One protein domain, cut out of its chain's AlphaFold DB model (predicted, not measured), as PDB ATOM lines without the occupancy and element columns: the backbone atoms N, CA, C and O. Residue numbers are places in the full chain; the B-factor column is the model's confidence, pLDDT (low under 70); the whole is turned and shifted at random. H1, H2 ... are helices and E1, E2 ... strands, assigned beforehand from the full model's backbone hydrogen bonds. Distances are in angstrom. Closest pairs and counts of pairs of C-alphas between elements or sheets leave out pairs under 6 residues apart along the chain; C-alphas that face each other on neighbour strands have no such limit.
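AT A GLANCE: This is residues 9 to 67 of the 69 residues of an uncharacterized protein of viral metagenome (UniProt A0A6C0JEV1). A small three-stranded antiparallel sheet, E2, E3 and E4, has one short helix, H1, across one face, while the first residues fold into a small loop of their own, with E1, off the sheet. The long loop of residues 36 to 48 makes the end of the longest axis away from H1. The 59 printed residues hold four named strands and one named helix, in the order E1 E2 E3 E4 H1; the class is mixed, with 28 residues, under half, in named elements. The whole is compact, with a radius of gyration of the C-alphas of 10.3 A and spans of 28 by 23 by 21 A.

HOW THE PARTS SIT: E2, residues 24 to 28, E3, residues 31 to 35, and E4, residues 49 to 53, form a meander, each strand the antiparallel neighbour of the one before. E2 and E3 are a hairpin, with N 26 and O 33 within hydrogen-bond range at 2.8 A. E3 and E4 are a hairpin too, with N 34 and O 50 at 2.8 A. H1, residues 58 to 67, is on the sheet at a height of 8.8 A, across the strands at 69 degrees to E3 on the local plane; its closest C-alphas to E4 are those of Tyr 61 and Ile 52, 5.7 A. In H1, 5 of 6 O i to N i+4 pairs are within hydrogen-bond range. E1, residues 16 to 18, pairs with no named strand and is apart from H1; its residues 16 to 17 pair antiparallel with residues 9 to 10.

IN THESE COORDINATES: E2 begins at C-alpha 24 (13.745, -27.592, 21.175) and is 13.1 A long, E3 13.3 A and E4 12.8 A. H1, 15.0 A long, ends at C-alpha 67 (21.190, -34.072, 27.089).

THE WHOLE: The C-alphas of Ser 39 and Leu 55 are the two farthest apart, 29.4 A. The printed part has no cut, and the link from E3 to E4 is long. Residues 45 to 46 have pLDDT under 70.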
ATOM      1  N   PHE A   9      23.336 -20.429  28.493       94.62
ATOM      2  CA  PHE A   9      24.148 -20.753  27.332       94.62
ATOM      3  C   PHE A   9      24.464 -19.486  26.556       94.62
ATOM      4  O   PHE A   9      23.571 -18.709  26.220       94.62
ATOM      5  N   LYS A  10      25.744 -19.299  26.245       95.69
ATOM      6  CA  LYS A  10      26.182 -18.303  25.270       95.69
ATOM      7  C   LYS A  10      26.127 -18.904  23.867       95.69
ATOM      8  O   LYS A  10      26.620 -20.017  23.668       95.69
ATOM      9  N   THR A  11      25.534 -18.171  22.937       94.50
ATOM     10  CA  THR A  11      25.404 -18.536  21.525       94.50
ATOM     11  C   THR A  11      26.489 -17.879  20.680       94.50
ATOM     12  O   THR A  11      27.183 -16.950  21.109       94.50
ATOM     13  N   ASP A  12      26.644 -18.362  19.455       93.38
ATOM     14  CA  ASP A  12      27.647 -17.882  18.504       93.38
ATOM     15  C   ASP A  12      27.373 -16.440  18.051       93.38
ATOM     16  O   ASP A  12      28.307 -15.691  17.779       93.38
ATOM     17  N   ASP A  13      26.105 -16.012  18.058       92.06
ATOM     18  CA  ASP A  13      25.685 -14.626  17.815       92.06
ATOM     19  C   ASP A  13      25.750 -13.739  19.077       92.06
ATOM     20  O   ASP A  13      25.129 -12.679  19.130       92.06
ATOM     21  N   ASN A  14      26.523 -14.152  20.094       91.69
ATOM     22  CA  ASN A  14      26.743 -13.444  21.363       91.69
ATOM     23  C   ASN A  14      25.474 -13.185  22.197       91.69
ATOM     24  O   ASN A  14      25.466 -12.290  23.047       91.69
ATOM     25  N   ARG A  15      24.417 -13.982  22.022       92.06
ATOM     26  CA  ARG A  15      23.237 -13.939  22.893       92.06
ATOM     27  C   ARG A  15      23.396 -14.882  24.079       92.06
ATOM     28  O   ARG A  15      24.187 -15.825  24.062       92.06
ATOM     29  N   ILE A  16      22.626 -14.608  25.127       93.88
ATOM     30  CA  ILE A  16      22.533 -15.453  26.316       93.88
ATOM     31  C   ILE A  16      21.133 -16.056  26.350       93.88
ATOM     32  O   ILE A  16      20.138 -15.333  26.375       93.88
ATOM     33  N   ILE A  17      21.067 -17.383  26.358       93.00
ATOM     34  CA  ILE A  17      19.832 -18.159  26.441       93.00
ATOM     35  C   ILE A  17      19.767 -18.829  27.804       93.00
ATOM     36  O   ILE A  17      20.735 -19.438  28.249       93.00
ATOM     37  N   ASN A  18      18.615 -18.743  28.456       92.06
ATOM     38  CA  ASN A  18      18.307 -19.538  29.636       92.06
ATOM     39  C   ASN A  18      17.815 -20.927  29.202       92.06
ATOM     40  O   ASN A  18      16.951 -21.013  28.329       92.06
ATOM     41  N   GLU A  19      18.330 -21.992  29.817       90.75
ATOM     42  CA  GLU A  19      17.920 -23.377  29.548       90.75
ATOM     43  C   GLU A  19      16.404 -23.570  29.643       90.75
ATOM     44  O   GLU A  19      15.803 -24.178  28.762       90.75
ATOM     45  N   ASN A  20      15.759 -22.943  30.629       90.25
ATOM     46  CA  ASN A  20      14.315 -23.045  30.843       90.25
ATOM     47  C   ASN A  20      13.480 -22.394  29.723       90.25
ATOM     48  O   ASN A  20      12.272 -22.616  29.638       90.25
ATOM     49  N   CYS A  21      14.091 -21.561  28.877       91.12
ATOM     50  CA  CYS A  21      13.430 -20.951  27.724       91.12
ATOM     51  C   CYS A  21      13.574 -21.786  26.446       91.12
ATOM     52  O   CYS A  21      12.918 -21.474  25.450       91.12
ATOM     53  N   ILE A  22      14.415 -22.823  26.453       91.94
ATOM     54  CA  ILE A  22      14.635 -23.682  25.293       91.94
ATOM     55  C   ILE A  22      13.379 -24.513  25.034       91.94
ATOM     56  O   ILE A  22      12.853 -25.189  25.914       91.94
ATOM     57  N   ARG A  23      12.887 -24.454  23.797       92.38
ATOM     58  CA  ARG A  23      11.720 -25.216  23.336       92.38
ATOM     59  C   ARG A  23      12.119 -26.500  22.642       92.38
ATOM     60  O   ARG A  23      11.504 -27.534  22.868       92.38
ATOM     61  N   TRP A  24      13.146 -26.429  21.807       91.56
ATOM     62  CA  TRP A  24      13.745 -27.592  21.175       91.56
ATOM     63  C   TRP A  24      15.194 -27.289  20.804       91.56
ATOM     64  O   TRP A  24      15.593 -26.127  20.665       91.56
ATOM     65  N   VAL A  25      15.967 -28.360  20.636       92.69
ATOM     66  CA  VAL A  25      17.357 -28.311  20.184       92.69
ATOM     67  C   VAL A  25      17.549 -29.330  19.068       92.69
ATOM     68  O   VAL A  25      17.107 -30.472  19.180       92.69
ATOM     69  N   LYS A  26      18.212 -28.921  17.989       91.19
ATOM     70  CA  LYS A  26      18.592 -29.781  16.871       91.19
ATOM     71  C   LYS A  26      20.107 -29.927  16.839       91.19
ATOM     72  O   LYS A  26      20.831 -28.939  16.723       91.19
ATOM     73  N   LYS A  27      20.588 -31.167  16.911       90.81
ATOM     74  CA  LYS A  27      22.012 -31.484  16.788       90.81
ATOM     75  C   LYS A  27      22.429 -31.485  15.315       90.81
ATOM     76  O   LYS A  27      21.816 -32.160  14.490       90.81
ATOM     77  N   MET A  28      23.459 -30.712  14.992       89.06
ATOM     78  CA  MET A  28      24.042 -30.548  13.661       89.06
ATOM     79  C   MET A  28      25.551 -30.789  13.736       89.06
ATOM     80  O   MET A  28      26.325 -29.838  13.792       89.06
ATOM     81  N   SER A  29      25.975 -32.055  13.758       89.19
ATOM     82  CA  SER A  29      27.382 -32.454  13.935       89.19
ATOM     83  C   SER A  29      28.062 -31.700  15.091       89.19
ATOM     84  O   SER A  29      27.784 -32.012  16.246       89.19
ATOM     85  N   ASP A  30      28.890 -30.692  14.796       93.25
ATOM     86  CA  ASP A  30      29.633 -29.888  15.777       93.25
ATOM     87  C   ASP A  30      28.879 -28.640  16.277       93.25
ATOM     88  O   ASP A  30      29.459 -27.783  16.950       93.25
ATOM     89  N   CYS A  31      27.594 -28.509  15.955       94.31
ATOM     90  CA  CYS A  31      26.747 -27.395  16.361       94.31
ATOM     91  C   CYS A  31      25.403 -27.860  16.916       94.31
ATOM     92  O   CYS A  31      24.855 -28.885  16.516       94.31
ATOM     93  N   LEU A  32      24.842 -27.059  17.815       94.25
ATOM     94  CA  LEU A  32      23.477 -27.190  18.303       94.25
ATOM     95  C   LEU A  32      22.687 -25.971  17.849       94.25
ATOM     96  O   LEU A  32      23.117 -24.838  18.056       94.25
ATOM     97  N   GLU A  33      21.540 -26.205  17.231       93.12
ATOM     98  CA  GLU A  33      20.594 -25.159  16.872       93.12
ATOM     99  C   GLU A  33      19.447 -25.153  17.882       93.12
ATOM    100  O   GLU A  33      18.814 -26.180  18.122       93.12
ATOM    101  N   VAL A  34      19.212 -24.001  18.500       93.38
ATOM    102  CA  VAL A  34      18.333 -23.838  19.657       93.38
ATOM    103  C   VAL A  34      17.197 -22.891  19.310       93.38
ATOM    104  O   VAL A  34      17.429 -21.785  18.819       93.38
ATOM    105  N   CYS A  35      15.972 -23.295  19.629       93.50
ATOM    106  CA  CYS A  35      14.798 -22.437  19.544       93.50
ATOM    107  C   CYS A  35      14.291 -22.049  20.928       93.50
ATOM    108  O   CYS A  35      14.123 -22.906  21.796       93.50
ATOM    109  N   ILE A  36      13.973 -20.765  21.101       92.06
ATOM    110  CA  ILE A  36      13.408 -20.217  22.345       92.06
ATOM    111  C   ILE A  36      12.009 -19.610  22.166       92.06
ATOM    112  O   ILE A  36      11.346 -19.266  23.146       92.06
ATOM    113  N   LYS A  37      11.532 -19.457  20.922       88.44
ATOM    114  CA  LYS A  37      10.235 -18.830  20.640       88.44
ATOM    115  C   LYS A  37       9.083 -19.764  20.998       88.44
ATOM    116  O   LYS A  37       9.047 -20.916  20.578       88.44
ATOM    117  N   ILE A  38       8.097 -19.231  21.721       83.88
ATOM    118  CA  ILE A  38       6.879 -19.960  22.117       83.88
ATOM    119  C   ILE A  38       6.052 -20.369  20.892       83.88
ATOM    120  O   ILE A  38       5.496 -21.459  20.866       83.88
ATOM    121  N   SER A  39       6.017 -19.522  19.862       85.31
ATOM    122  CA  SER A  39       5.317 -19.769  18.595       85.31
ATOM    123  C   SER A  39       5.969 -20.848  17.719       85.31
ATOM    124  O   SER A  39       5.476 -21.118  16.629       85.31
ATOM    125  N   GLY A  40       7.088 -21.430  18.157       83.00
ATOM    126  CA  GLY A  40       7.988 -22.192  17.303       83.00
ATOM    127  C   GLY A  40       8.960 -21.283  16.547       83.00
ATOM    128  O   GLY A  40       8.751 -20.072  16.432       83.00
ATOM    129  N   CYS A  41      10.046 -21.885  16.069       86.81
ATOM    130  CA  CYS A  41      11.073 -21.232  15.264       86.81
ATOM    131  C   CYS A  41      11.093 -21.874  13.883       86.81
ATOM    132  O   CYS A  41      11.002 -23.102  13.775       86.81
ATOM    133  N   ASN A  42      11.227 -21.061  12.841       80.56
ATOM    134  CA  ASN A  42      11.391 -21.571  11.491       80.56
ATOM    135  C   ASN A  42      12.830 -22.067  11.278       80.56
ATOM    136  O   ASN A  42      13.780 -21.327  11.493       80.56
ATOM    137  N   LEU A  43      12.989 -23.314  10.831       72.69
ATOM    138  CA  LEU A  43      14.300 -23.901  10.517       72.69
ATOM    139  C   LEU A  43      14.912 -23.359   9.219       72.69
ATOM    140  O   LEU A  43      16.110 -23.512   8.996       72.69
ATOM    141  N   TYR A  44      14.090 -22.784   8.342       70.81
ATOM    142  CA  TYR A  44      14.524 -22.227   7.060       70.81
ATOM    143  C   TYR A  44      14.866 -20.739   7.152       70.81
ATOM    144  O   TYR A  44      15.469 -20.197   6.227       70.81
ATOM    145  N   ASP A  45      14.491 -20.087   8.255       68.94
ATOM    146  CA  ASP A  45      14.814 -18.692   8.517       68.94
ATOM    147  C   ASP A  45      15.881 -18.619   9.615       68.94
ATOM    148  O   ASP A  45      15.627 -18.902  10.786       68.94
ATOM    149  N   ASN A  46      17.100 -18.236   9.230       64.31
ATOM    150  CA  ASN A  46      18.260 -18.162  10.124       64.31
ATOM    151  C   ASN A  46      18.104 -17.124  11.260       64.31
ATOM    152  O   ASN A  46      19.021 -16.974  12.065       64.31
ATOM    153  N   GLY A  47      17.000 -16.367  11.311       70.75
ATOM    154  CA  GLY A  47      16.738 -15.366  12.348       70.75
ATOM    155  C   GLY A  47      16.014 -15.882  13.597       70.75
ATOM    156  O   GLY A  47      16.024 -15.199  14.626       70.75
ATOM    157  N   ASP A  48      15.377 -17.054  13.529       85.00
ATOM    158  CA  ASP A  48      14.516 -17.544  14.614       85.00
ATOM    159  C   ASP A  48      15.232 -18.462  15.604       85.00
ATOM    160  O   ASP A  48      14.770 -18.639  16.735       85.00
ATOM    161  N   THR A  49      16.340 -19.054  15.171       91.31
ATOM    162  CA  THR A  49      17.130 -20.016  15.929       91.31
ATOM    163  C   THR A  49      18.476 -19.420  16.315       91.31
ATOM    164  O   THR A  49      18.964 -18.459  15.720       91.31
ATOM    165  N   HIS A  50      19.102 -20.009  17.329       93.00
ATOM    166  CA  HIS A  50      20.444 -19.638  17.755       93.00
ATOM    167  C   HIS A  50      21.375 -20.832  17.673       93.00
ATOM    168  O   HIS A  50      21.027 -21.934  18.095       93.00
ATOM    169  N   LYS A  51      22.580 -20.606  17.154       94.12
ATOM    170  CA  LYS A  51      23.601 -21.645  17.046       94.12
ATOM    171  C   LYS A  51      24.542 -21.594  18.237       94.12
ATOM    172  O   LYS A  51      24.926 -20.523  18.702       94.12
ATOM    173  N   ILE A  52      24.906 -22.773  18.712       95.25
ATOM    174  CA  ILE A  52      25.933 -22.999  19.718       95.25
ATOM    175  C   ILE A  52      26.871 -24.040  19.118       95.25
ATOM    176  O   ILE A  52      26.571 -25.234  19.151       95.25
ATOM    177  N   CYS A  53      27.972 -23.601  18.517       95.94
ATOM    178  CA  CYS A  53      28.948 -24.503  17.913       95.94
ATOM    179  C   CYS A  53      30.110 -24.784  18.856       95.94
ATOM    180  O   CYS A  53      30.594 -23.893  19.554       95.94
ATOM    181  N   LYS A  54      30.618 -26.018  18.824       95.50
ATOM    182  CA  LYS A  54      31.752 -26.473  19.636       95.50
ATOM    183  C   LYS A  54      32.999 -25.602  19.450       95.50
ATOM    184  O   LYS A  54      33.719 -25.372  20.413       95.50
ATOM    185  N   LEU A  55      33.235 -25.104  18.233       95.56
ATOM    186  CA  LEU A  55      34.377 -24.240  17.911       95.56
ATOM    187  C   LEU A  55      34.287 -22.858  18.580       95.56
ATOM    188  O   LEU A  55      35.301 -22.326  19.021       95.56
ATOM    189  N   ASN A  56      33.082 -22.287  18.655       94.31
ATOM    190  CA  ASN A  56      32.864 -20.906  19.091       94.31
ATOM    191  C   ASN A  56      32.510 -20.815  20.580       94.31
ATOM    192  O   ASN A  56      32.964 -19.916  21.283       94.31
ATOM    193  N   ASN A  57      31.703 -21.759  21.065       94.56
ATOM    194  CA  ASN A  57      31.203 -21.817  22.433       94.56
ATOM    195  C   ASN A  57      31.321 -23.253  22.984       94.56
ATOM    196  O   ASN A  57      30.295 -23.889  23.255       94.56
ATOM    197  N   PRO A  58      32.547 -23.784  23.177       95.06
ATOM    198  CA  PRO A  58      32.763 -25.169  23.605       95.06
ATOM    199  C   PRO A  58      32.076 -25.497  24.936       95.06
ATOM    200  O   PRO A  58      31.484 -26.565  25.074       95.06
ATOM    201  N   ASP A  59      32.086 -24.572  25.896       95.19
ATOM    202  CA  ASP A  59      31.452 -24.775  27.201       95.19
ATOM    203  C   ASP A  59      29.928 -24.876  27.100       95.19
ATOM    204  O   ASP A  59      29.327 -25.795  27.659       95.19
ATOM    205  N   SER A  60      29.289 -23.944  26.382       95.56
ATOM    206  CA  SER A  60      27.839 -23.964  26.159       95.56
ATOM    207  C   SER A  60      27.423 -25.201  25.367       95.56
ATOM    208  O   SER A  60      26.449 -25.857  25.736       95.56
ATOM    209  N   TYR A  61      28.184 -25.544  24.320       95.56
ATOM    210  CA  TYR A  61      27.956 -26.736  23.508       95.56
ATOM    211  C   TYR A  61      28.009 -27.992  24.374       95.56
ATOM    212  O   TYR A  61      27.057 -28.763  24.387       95.56
ATOM    213  N   ASN A  62      29.078 -28.175  25.154       94.75
ATOM    214  CA  ASN A  62      29.249 -29.363  25.987       94.75
ATOM    215  C   ASN A  62      28.164 -29.468  27.064       94.75
ATOM    216  O   ASN A  62      27.700 -30.566  27.349       94.75
ATOM    217  N   LYS A  63      27.739 -28.348  27.663       93.44
ATOM    218  CA  LYS A  63      26.643 -28.353  28.643       93.44
ATOM    219  C   LYS A  63      25.326 -28.812  28.019       93.44
ATOM    220  O   LYS A  63      24.659 -29.645  28.619       93.44
ATOM    221  N   LEU A  64      24.976 -28.303  26.837       92.31
ATOM    222  CA  LEU A  64      23.711 -28.636  26.180       92.31
ATOM    223  C   LEU A  64      23.750 -30.013  25.490       92.31
ATOM    224  O   LEU A  64      22.751 -30.724  25.483       92.31
ATOM    225  N   ASN A  65      24.903 -30.428  24.954       93.12
ATOM    226  CA  ASN A  65      25.085 -31.725  24.292       93.12
ATOM    227  C   ASN A  65      24.956 -32.915  25.256       93.12
ATOM    228  O   ASN A  65      24.593 -33.996  24.808       93.12
ATOM    229  N   LYS A  66      25.191 -32.727  26.563       91.50
ATOM    230  CA  LYS A  66      24.993 -33.774  27.584       91.50
ATOM    231  C   LYS A  66      23.575 -34.339  27.630       91.50
ATOM    232  O   LYS A  66      23.399 -35.446  28.103       91.50
ATOM    233  N   HIS A  67      22.577 -33.595  27.156       86.62
ATOM    234  CA  HIS A  67      21.190 -34.072  27.089       86.62
ATOM    235  C   HIS A  67      20.923 -35.012  25.898       86.62
ATOM    236  O   HIS A  67      19.820 -35.533  25.768       86.62
TER     237      HIS A  67